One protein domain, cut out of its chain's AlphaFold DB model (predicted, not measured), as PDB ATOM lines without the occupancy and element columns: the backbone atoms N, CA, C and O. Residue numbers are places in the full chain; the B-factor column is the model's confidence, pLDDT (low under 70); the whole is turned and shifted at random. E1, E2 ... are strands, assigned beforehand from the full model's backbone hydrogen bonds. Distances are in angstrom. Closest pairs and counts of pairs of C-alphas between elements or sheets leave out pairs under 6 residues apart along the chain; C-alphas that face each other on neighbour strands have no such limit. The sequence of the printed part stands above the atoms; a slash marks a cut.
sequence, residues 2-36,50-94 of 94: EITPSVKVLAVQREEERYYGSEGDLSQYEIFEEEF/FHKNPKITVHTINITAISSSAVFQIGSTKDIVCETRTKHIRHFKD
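Overview. This is residues 2 to 36 and 50 to 94 of the 94 residues of an uncharacterized protein of Metabacillus litoralis (UniProt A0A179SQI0). The domain has little regular structure: two parallel strands, E1 and E2, lie side by side as a narrow ribbon near one end of a long outline. From the ribbon, residues 50 to 84 wind away as a long loop toward the other end, while residues 15 to 36 fold back along the ribbon. The printed part has 80 residues, with no named helix and two named strands in the order E1, E2, which hold 14 of them; the class is all strand. The whole is extended, with a radius of gyration of the C-alphas of 20.0 A and spans of 65 by 30 by 19 A.

Arrangement. E1, residues 8 to 14, and E2, residues 85 to 91, are parallel neighbours at 8 degrees. C-alphas 8 and 85 face each other at 4.5 A. N 9 and O 85, at 2.7 A, and N 91 and O 13, at 2.9 A, are within hydrogen-bond range.

Along the chain. E1 is 20.0 A long from C-alpha 8 at (156.227, 87.015, 186.809). E2 is 19.8 A long and ends at C-alpha 91, (173.786, 80.988, 194.661).

Size, cuts and confidence. The C-alphas of Lys 52 and Asp 94 are the two farthest apart, 66.4 A. The link from E1 to E2 is across the cut; residues 37 to 49 are not printed, and C-alphas 36 and 50 are 33.1 A apart. Residues 17 to 22 stand free. No printed residue is under 70 in pLDDT.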
ATOM      1  N   GLU A   2     137.898  97.264 184.578       72.81
ATOM      2  CA  GLU A   2     139.123  96.614 185.083       72.81
ATOM      3  C   GLU A   2     140.362  97.501 185.006       72.81
ATOM      4  O   GLU A   2     140.502  98.280 184.065       72.81
ATOM      5  N   ILE A   3     141.322  97.286 185.909       75.00
ATOM      6  CA  ILE A   3     142.719  97.689 185.693       75.00
ATOM      7  C   ILE A   3     143.654  96.575 186.182       75.00
ATOM      8  O   ILE A   3     144.016  96.554 187.344       75.00
ATOM      9  N   THR A   4     144.033  95.647 185.304       82.44
ATOM     10  CA  THR A   4     144.505  94.289 185.625       82.44
ATOM     11  C   THR A   4     146.040  94.021 185.516       82.44
ATOM     12  O   THR A   4     146.435  93.266 184.626       82.44
ATOM     13  N   PRO A   5     146.997  94.598 186.278       78.25
ATOM     14  CA  PRO A   5     148.406  94.345 185.944       78.25
ATOM     15  C   PRO A   5     148.973  93.052 186.552       78.25
ATOM     16  O   PRO A   5     149.202  93.020 187.739       78.25
ATOM     17  N   SER A   6     149.305  92.020 185.770       84.25
ATOM     18  CA  SER A   6     150.004  90.791 186.223       84.25
ATOM     19  C   SER A   6     151.537  90.846 186.002       84.25
ATOM     20  O   SER A   6     151.982  91.535 185.086       84.25
ATOM     21  N   VAL A   7     152.383  90.132 186.765       84.69
ATOM     22  CA  VAL A   7     153.837  89.995 186.480       84.69
ATOM     23  C   VAL A   7     154.367  88.654 186.972       84.69
ATOM     24  O   VAL A   7     153.924  88.151 187.996       84.69
ATOM     25  N   LYS A   8     155.375  88.096 186.297       91.88
ATOM     26  CA  LYS A   8     156.227  87.015 186.809       91.88
ATOM     27  C   LYS A   8     157.694  87.391 186.610       91.88
ATOM     28  O   LYS A   8     158.099  87.749 185.510       91.88
ATOM     29  N   VAL A   9     158.475  87.323 187.674       91.94
ATOM     30  CA  VAL A   9     159.867  87.743 187.763       91.94
ATOM     31  C   VAL A   9     160.635  86.610 188.414       91.94
ATOM     32  O   VAL A   9     160.353  86.212 189.542       91.94
ATOM     33  N   LEU A  10     161.636  86.112 187.708       91.25
ATOM     34  CA  LEU A  10     162.644  85.227 188.258       91.25
ATOM     35  C   LEU A  10     163.985  85.926 188.074       91.25
ATOM     36  O   LEU A  10     164.333  86.301 186.958       91.25
ATOM     37  N   ALA A  11     164.728  86.114 189.159       90.19
ATOM     38  CA  ALA A  11     166.111  86.559 189.065       90.19
ATOM     39  C   ALA A  11     167.010  85.576 189.799       90.19
ATOM     40  O   ALA A  11     166.827  85.324 190.990       90.19
ATOM     41  N   VAL A  12     167.991  85.046 189.077       87.50
ATOM     42  CA  VAL A  12     169.019  84.169 189.623       87.50
ATOM     43  C   VAL A  12     170.324  84.951 189.630       87.50
ATOM     44  O   VAL A  12     170.816  85.358 188.582       87.50
ATOM     45  N   GLN A  13     170.871  85.187 190.817       88.06
ATOM     46  CA  GLN A  13     172.168  85.821 191.005       88.06
ATOM     47  C   GLN A  13     173.193  84.776 191.435       88.06
ATOM     48  O   GLN A  13     172.927  83.964 192.321       88.06
ATOM     49  N   ARG A  14     174.382  84.825 190.836       84.75
ATOM     50  CA  ARG A  14     175.486  83.907 191.126       84.75
ATOM     51  C   ARG A  14     176.768  84.674 191.379       84.75
ATOM     52  O   ARG A  14     176.955  85.753 190.826       84.75
ATOM     53  N   GLU A  15     177.635  84.095 192.198       86.06
ATOM     54  CA  GLU A  15     179.000  84.593 192.393       86.06
ATOM     55  C   GLU A  15     179.933  84.224 191.229       86.06
ATOM     56  O   GLU A  15     180.920  84.915 190.996       86.06
ATOM     57  N   GLU A  16     179.602  83.174 190.469       83.81
ATOM     58  CA  GLU A  16     180.342  82.731 189.283       83.81
ATOM     59  C   GLU A  16     179.456  82.773 188.026       83.81
ATOM     60  O   GLU A  16     178.280  82.390 188.058       83.81
ATOM     61  N   GLU A  17     180.027  83.209 186.899       71.75
ATOM     62  CA  GLU A  17     179.360  83.295 185.595       71.75
ATOM     63  C   GLU A  17     179.205  81.910 184.948       71.75
ATOM     64  O   GLU A  17     179.918  81.525 184.021       71.75
ATOM     65  N   ARG A  18     178.241  81.131 185.442       76.12
ATOM     66  CA  ARG A  18     177.811  79.870 184.828       76.12
ATOM     67  C   ARG A  18     176.360  79.997 184.369       76.12
ATOM     68  O   ARG A  18     175.559  80.577 185.093       76.12
ATOM     69  N   TYR A  19     176.017  79.446 183.204       75.56
ATOM     70  CA  TYR A  19     174.655  79.417 182.651       75.56
ATOM     71  C   TYR A  19     174.301  77.987 182.219       75.56
ATOM     72  O   TYR A  19     174.996  77.400 181.393       75.56
ATOM     73  N   TYR A  20     173.240  77.416 182.794       74.56
ATOM     74  CA  TYR A  20     172.811  76.026 182.592       74.56
ATOM     75  C   TYR A  20     171.718  75.867 181.521       74.56
ATOM     76  O   TYR A  20     171.317  74.748 181.221       74.56
ATOM     77  N   GLY A  21     171.217  76.960 180.934       75.56
ATOM     78  CA  GLY A  21     170.252  76.916 179.826       75.56
ATOM     79  C   GLY A  21     168.792  76.634 180.203       75.56
ATOM     80  O   GLY A  21     167.910  76.983 179.426       75.56
ATOM     81  N   SER A  22     168.517  76.072 181.384       75.56
ATOM     82  CA  SER A  22     167.165  75.722 181.868       75.56
ATOM     83  C   SER A  22     166.638  76.617 183.003       75.56
ATOM     84  O   SER A  22     165.581  76.358 183.567       75.56
ATOM     85  N   GLU A  23     167.362  77.681 183.346       73.62
ATOM     86  CA  GLU A  23     167.139  78.488 184.559       73.62
ATOM     87  C   GLU A  23     165.907  79.395 184.519       73.62
ATOM     88  O   GLU A  23     165.547  79.963 185.543       73.62
ATOM     89  N   GLY A  24     165.285  79.563 183.351       76.56
ATOM     90  CA  GLY A  24     164.138  80.451 183.144       76.56
ATOM     91  C   GLY A  24     162.772  79.777 183.268       76.56
ATOM     92  O   GLY A  24     161.757  80.437 183.050       76.56
ATOM     93  N   ASP A  25     162.725  78.479 183.568       86.50
ATOM     94  CA  ASP A  25     161.471  77.738 183.652       86.50
ATOM     95  C   ASP A  25     160.728  78.060 184.956       86.50
ATOM     96  O   ASP A  25     161.130  77.680 186.056       86.50
ATOM     97  N   LEU A  26     159.628  78.800 184.822       87.19
ATOM     98  CA  LEU A  26     158.802  79.234 185.946       87.19
ATOM     99  C   LEU A  26     157.955  78.091 186.521       87.19
ATOM    100  O   LEU A  26     157.601  78.158 187.694       87.19
ATOM    101  N   SER A  27     157.656  77.047 185.739       87.56
ATOM    102  CA  SER A  27     156.848  75.905 186.208       87.56
ATOM    103  C   SER A  27     157.555  75.092 187.296       87.56
ATOM    104  O   SER A  27     156.926  74.406 188.094       87.56
ATOM    105  N   GLN A  28     158.878  75.242 187.407       88.25
ATOM    106  CA  GLN A  28     159.684  74.622 188.459       88.25
ATOM    107  C   GLN A  28     159.424  75.210 189.850       88.25
ATOM    108  O   GLN A  28     159.968  74.712 190.838       88.25
ATOM    109  N   TYR A  29     158.643  76.289 189.953       90.56
ATOM    110  CA  TYR A  29     158.374  76.929 191.228       90.56
ATOM    111  C   TYR A  29     156.879  77.161 191.435       90.56
ATOM    112  O   TYR A  29     156.261  77.966 190.744       90.56
ATOM    113  N   GLU A  30     156.345  76.535 192.484       90.12
ATOM    114  CA  GLU A  30     154.927  76.571 192.875       90.12
ATOM    115  C   GLU A  30     154.382  77.997 193.058       90.12
ATOM    116  O   GLU A  30     153.247  78.277 192.691       90.12
ATOM    117  N   ILE A  31     155.223  78.942 193.497       90.62
ATOM    118  CA  ILE A  31     154.924  80.389 193.566       90.62
ATOM    119  C   ILE A  31     154.342  80.939 192.250       90.62
ATOM    120  O   ILE A  31     153.567  81.898 192.258       90.62
ATOM    121  N   PHE A  32     154.725  80.374 191.100       92.00
ATOM    122  CA  PHE A  32     154.233  80.817 189.800       92.00
ATOM    123  C   PHE A  32     152.948  80.128 189.335       92.00
ATOM    124  O   PHE A  32     152.484  80.465 188.238       92.00
ATOM    125  N   GLU A  33     152.368  79.238 190.137       89.69
ATOM    126  CA  GLU A  33     151.156  78.460 189.839       89.69
ATOM    127  C   GLU A  33     150.111  78.517 190.963       89.69
ATOM    128  O   GLU A  33     148.933  78.292 190.701       89.69
ATOM    129  N   GLU A  34     150.515  78.886 192.180       89.62
ATOM    130  CA  GLU A  34     149.625  79.033 193.329       89.62
ATOM    131  C   GLU A  34     148.521  80.076 193.074       89.62
ATOM    132  O   GLU A  34     148.758  81.169 192.530       89.62
ATOM    133  N   GLU A  35     147.298  79.709 193.470       87.00
ATOM    134  CA  GLU A  35     146.121  80.569 193.409       87.00
ATOM    135  C   GLU A  35     146.146  81.578 194.561       87.00
ATOM    136  O   GLU A  35     146.425  81.241 195.711       87.00
ATOM    137  N   PHE A  36     145.822  82.836 194.263       84.25
ATOM    138  CA  PHE A  36     145.684  83.842 195.308       84.25
ATOM    139  C   PHE A  36     144.430  83.567 196.143       84.25
ATOM    140  O   PHE A  36     143.351  83.402 195.569       84.25
ATOM    141  N   PHE A  50     126.378 109.075 196.033       89.00
ATOM    142  CA  PHE A  50     125.957 110.439 195.710       89.00
ATOM    143  C   PHE A  50     127.055 111.435 196.087       89.00
ATOM    144  O   PHE A  50     127.371 111.617 197.263       89.00
ATOM    145  N   HIS A  51     127.645 112.097 195.091       85.38
ATOM    146  CA  HIS A  51     128.730 113.054 195.299       85.38
ATOM    147  C   HIS A  51     128.178 114.484 195.308       85.38
ATOM    148  O   HIS A  51     127.997 115.095 194.258       85.38
ATOM    149  N   LYS A  52     127.940 115.040 196.505       86.44
ATOM    150  CA  LYS A  52     127.413 116.410 196.687       86.44
ATOM    151  C   LYS A  52     128.271 117.488 196.002       86.44
ATOM    152  O   LYS A  52     127.743 118.498 195.552       86.44
ATOM    153  N   ASN A  53     129.581 117.269 195.925       86.44
ATOM    154  CA  ASN A  53     130.502 118.037 195.095       86.44
ATOM    155  C   ASN A  53     131.337 117.039 194.271       86.44
ATOM    156  O   ASN A  53     132.214 116.392 194.839       86.44
ATOM    157  N   PRO A  54     131.074 116.874 192.964       84.06
ATOM    158  CA  PRO A  54     131.717 115.846 192.145       84.06
ATOM    159  C   PRO A  54     133.125 116.235 191.665       84.06
ATOM    160  O   PRO A  54     133.711 115.525 190.850       84.06
ATOM    161  N   LYS A  55     133.678 117.368 192.119       89.19
ATOM    162  CA  LYS A  55     134.964 117.873 191.639       89.19
ATOM    163  C   LYS A  55     136.112 117.436 192.546       89.19
ATOM    164  O   LYS A  55     136.256 117.930 193.660       89.19
ATOM    165  N   ILE A  56     136.991 116.591 192.016       89.06
ATOM    166  CA  ILE A  56     138.287 116.275 192.626       89.06
ATOM    167  C   ILE A  56     139.329 117.213 192.010       89.06
ATOM    168  O   ILE A  56     139.500 117.239 190.795       89.06
ATOM    169  N   THR A  57     139.987 118.031 192.836       91.81
ATOM    170  CA  THR A  57     141.058 118.945 192.399       91.81
ATOM    171  C   THR A  57     142.309 118.650 193.205       91.81
ATOM    172  O   THR A  57     142.302 118.800 194.425       91.81
ATOM    173  N   VAL A  58     143.376 118.235 192.528       90.00
ATOM    174  CA  VAL A  58     144.674 117.958 193.146       90.00
ATOM    175  C   VAL A  58     145.662 119.003 192.651       90.00
ATOM    176  O   VAL A  58     145.808 119.187 191.448       90.00
ATOM    177  N   HIS A  59     146.295 119.728 193.573       93.56
ATOM    178  CA  HIS A  59     147.168 120.849 193.222       93.56
ATOM    179  C   HIS A  59     148.574 120.398 192.816       93.56
ATOM    180  O   HIS A  59     149.125 120.879 191.830       93.56
ATOM    181  N   THR A  60     149.175 119.468 193.559       95.19
ATOM    182  CA  THR A  60     150.523 118.971 193.268       95.19
ATOM    183  C   THR A  60     150.656 117.535 193.737       95.19
ATOM    184  O   THR A  60     150.147 117.175 194.797       95.19
ATOM    185  N   ILE A  61     151.341 116.725 192.936       92.75
ATOM    186  CA  ILE A  61     151.641 115.326 193.225       92.75
ATOM    187  C   ILE A  61     153.111 115.121 192.903       92.75
ATOM    188  O   ILE A  61     153.566 115.513 191.831       92.75
ATOM    189  N   ASN A  62     153.839 114.510 193.827       95.56
ATOM    190  CA  ASN A  62     155.216 114.106 193.608       95.56
ATOM    191  C   ASN A  62     155.308 112.592 193.809       95.56
ATOM    192  O   ASN A  62     155.000 112.101 194.894       95.56
ATOM    193  N   ILE A  63     155.691 111.865 192.761       93.62
ATOM    194  CA  ILE A  63     155.812 110.406 192.769       93.62
ATOM    195  C   ILE A  63     157.281 110.065 192.554       93.62
ATOM    196  O   ILE A  63     157.853 110.407 191.523       93.62
ATOM    197  N   THR A  64     157.885 109.386 193.525       94.69
ATOM    198  CA  THR A  64     159.301 108.999 193.480       94.69
ATOM    199  C   THR A  64     159.536 107.715 192.687       94.69
ATOM    200  O   THR A  64     160.539 107.622 191.987       94.69
ATOM    201  N   ALA A  65     158.622 106.742 192.761       93.25
ATOM    202  CA  ALA A  65     158.625 105.539 191.927       93.25
ATOM    203  C   ALA A  65     157.267 104.813 191.964       93.25
ATOM    204  O   ALA A  65     156.524 104.912 192.940       93.25
ATOM    205  N   ILE A  66     156.985 104.037 190.914       90.50
ATOM    206  CA  ILE A  66     155.882 103.069 190.819       90.50
ATOM    207  C   ILE A  66     156.506 101.736 190.383       90.50
ATOM    208  O   ILE A  66     157.298 101.711 189.443       90.50
ATOM    209  N   SER A  67     156.202 100.654 191.105       88.75
ATOM    210  CA  SER A  67     156.829  99.335 190.924       88.75
ATOM    211  C   SER A  67     156.087  98.451 189.905       88.75
ATOM    212  O   SER A  67     155.102  98.859 189.289       88.75
ATOM    213  N   SER A  68     156.554  97.215 189.731       87.88
ATOM    214  CA  SER A  68     155.892  96.180 188.937       87.88
ATOM    215  C   SER A  68     154.478  95.906 189.466       87.88
ATOM    216  O   SER A  68     154.303  95.762 190.675       87.88
ATOM    217  N   SER A  69     153.483  95.847 188.568       90.69
ATOM    218  CA  SER A  69     152.054  95.704 188.917       90.69
ATOM    219  C   SER A  69     151.496  96.769 189.860       90.69
ATOM    220  O   SER A  69     150.600  96.528 190.664       90.69
ATOM    221  N   ALA A  70     151.999  97.995 189.765       90.94
ATOM    222  CA  ALA A  70     151.459  99.110 190.527       90.94
ATOM    223  C   ALA A  70     150.718 100.097 189.618       90.94
ATOM    224  O   ALA A  70     151.121 100.368 188.486       90.94
ATOM    225  N   VAL A  71     149.622 100.647 190.137       92.88
ATOM    226  CA  VAL A  71     148.776 101.628 189.450       92.88
ATOM    227  C   VAL A  71     148.605 102.827 190.364       92.88
ATOM    228  O   VAL A  71     148.216 102.681 191.521       92.88
ATOM    229  N   PHE A  72     148.870 104.021 189.839       92.50
ATOM    230  CA  PHE A  72     148.539 105.271 190.511       92.50
ATOM    231  C   PHE A  72     147.258 105.845 189.905       92.50
ATOM    232  O   PHE A  72     147.198 106.103 188.703       92.50
ATOM    233  N   GLN A  73     146.228 106.029 190.730       92.31
ATOM    234  CA  GLN A  73     144.890 106.403 190.282       92.31
ATOM    235  C   GLN A  73     144.342 107.567 191.120       92.31
ATOM    236  O   GLN A  73     144.494 107.607 192.338       92.31
ATOM    237  N   ILE A  74     143.716 108.533 190.440       91.62
ATOM    238  CA  ILE A  74     143.024 109.680 191.042       91.62
ATOM    239  C   ILE A  74     141.612 109.709 190.472       91.62
ATOM    240  O   ILE A  74     141.436 109.731 189.255       91.62
ATOM    241  N   GLY A  75     140.606 109.769 191.336       88.06
ATOM    242  CA  GLY A  75     139.206 109.801 190.921       88.06
ATOM    243  C   GLY A  75     138.438 108.571 191.382       88.06
ATOM    244  O   GLY A  75     138.891 107.825 192.244       88.06
ATOM    245  N   SER A  76     137.257 108.348 190.810       85.25
ATOM    246  CA  SER A  76     136.455 107.152 191.090       85.25
ATOM    247  C   SER A  76     136.793 106.044 190.092       85.25
ATOM    248  O   SER A  76     136.910 106.289 188.894       85.25
ATOM    249  N   THR A  77     136.965 104.811 190.559       82.44
ATOM    250  CA  THR A  77     137.191 103.628 189.712       82.44
ATOM    251  C   THR A  77     136.459 102.431 190.309       82.44
ATOM    252  O   THR A  77     136.151 102.438 191.498       82.44
ATOM    253  N   LYS A  78     136.106 101.458 189.461       78.25
ATOM    254  CA  LYS A  78     135.233 100.332 189.804       78.25
ATOM    255  C   LYS A  78     135.977  98.990 189.920       78.25
ATOM    256  O   LYS A  78     135.699  98.296 190.880       78.25
ATOM    257  N   ASP A  79     136.979  98.678 189.100       84.25
ATOM    258  CA  ASP A  79     137.857  97.507 189.293       84.25
ATOM    259  C   ASP A  79     139.322  97.830 188.884       84.25
ATOM    260  O   ASP A  79     139.573  98.569 187.933       84.25
ATOM    261  N   ILE A  80     140.300  97.283 189.616       84.56
ATOM    262  CA  ILE A  80     141.757  97.300 189.356       84.56
ATOM    263  C   ILE A  80     142.318  95.968 189.913       84.56
ATOM    264  O   ILE A  80     142.230  95.753 191.113       84.56
ATOM    265  N   VAL A  81     142.847  95.052 189.092       87.62
ATOM    266  CA  VAL A  81     143.337  93.700 189.436       87.62
ATOM    267  C   VAL A  81     144.847  93.532 189.181       87.62
ATOM    268  O   VAL A  81     145.296  93.100 188.129       87.62
ATOM    269  N   CYS A  82     145.675  93.825 190.165       83.44
ATOM    270  CA  CYS A  82     147.127  93.736 190.038       83.44
ATOM    271  C   CYS A  82     147.677  92.389 190.575       83.44
ATOM    272  O   CYS A  82     147.467  92.089 191.741       83.44
ATOM    273  N   GLU A  83     148.405  91.589 189.794       84.69
ATOM    274  CA  GLU A  83     149.142  90.377 190.182       84.69
ATOM    275  C   GLU A  83     150.668  90.553 189.938       84.69
ATOM    276  O   GLU A  83     151.102  91.185 188.984       84.69
ATOM    277  N   THR A  84     151.558  90.032 190.781       83.50
ATOM    278  CA  THR A  84     153.015  89.963 190.502       83.50
ATOM    279  C   THR A  84     153.630  88.819 191.274       83.50
ATOM    280  O   THR A  84     153.444  88.723 192.478       83.50
ATOM    281  N   ARG A  85     154.419  87.977 190.621       87.69
ATOM    282  CA  ARG A  85     155.141  86.847 191.196       87.69
ATOM    283  C   ARG A  85     156.621  87.140 191.057       87.69
ATOM    284  O   ARG A  85     157.084  87.285 189.939       87.69
ATOM    285  N   THR A  86     157.363  87.251 192.153       92.38
ATOM    286  CA  THR A  86     158.808  87.526 192.123       92.38
ATOM    287  C   THR A  86     159.554  86.484 192.934       92.38
ATOM    288  O   THR A  86     159.293  86.326 194.122       92.38
ATOM    289  N   LYS A  87     160.509  85.797 192.307       91.31
ATOM    290  CA  LYS A  87     161.436  84.883 192.969       91.31
ATOM    291  C   LYS A  87     162.866  85.334 192.714       91.31
ATOM    292  O   LYS A  87     163.311  85.404 191.570       91.31
ATOM    293  N   HIS A  88     163.595  85.614 193.787       92.69
ATOM    294  CA  HIS A  88     165.024  85.889 193.730       92.69
ATOM    295  C   HIS A  88     165.788  84.731 194.354       92.69
ATOM    296  O   HIS A  88     165.522  84.343 195.489       92.69
ATOM    297  N   ILE A  89     166.725  84.173 193.597       89.56
ATOM    298  CA  ILE A  89     167.568  83.061 194.017       89.56
ATOM    299  C   ILE A  89     169.003  83.560 193.987       89.56
ATOM    300  O   ILE A  89     169.452  84.090 192.973       89.56
ATOM    301  N   ARG A  90     169.726  83.396 195.093       89.62
ATOM    302  CA  ARG A  90     171.154  83.696 195.157       89.62
ATOM    303  C   ARG A  90     171.922  82.405 195.396       89.62
ATOM    304  O   ARG A  90     171.651  81.708 196.368       89.62
ATOM    305  N   HIS A  91     172.849  82.092 194.499       86.81
ATOM    306  CA  HIS A  91     173.786  80.988 194.661       86.81
ATOM    307  C   HIS A  91     175.103  81.541 195.193       86.81
ATOM    308  O   HIS A  91     175.767  82.325 194.511       86.81
ATOM    309  N   PHE A  92     175.439  81.128 196.408       86.25
ATOM    310  CA  PHE A  92     176.729  81.385 197.030       86.25
ATOM    311  C   PHE A  92     177.672  80.230 196.717       86.25
ATOM    312  O   PHE A  92     177.223  79.095 196.531       86.25
ATOM    313  N   LYS A  93     178.964  80.521 196.636       83.06
ATOM    314  CA  LYS A  93     179.991  79.491 196.617       83.06
ATOM    315  C   LYS A  93     180.199  78.972 198.043       83.06
ATOM    316  O   LYS A  93     180.227  79.773 198.977       83.06
ATOM    317  N   ASP A  94     180.329  77.656 198.187       71.88
ATOM    318  CA  ASP A  94     180.798  77.037 199.435       71.88
ATOM    319  C   ASP A  94     182.262  77.413 199.738       71.88
ATOM    320  O   ASP A  94     183.080  77.479 198.783       71.88
TER     321      ASP A  94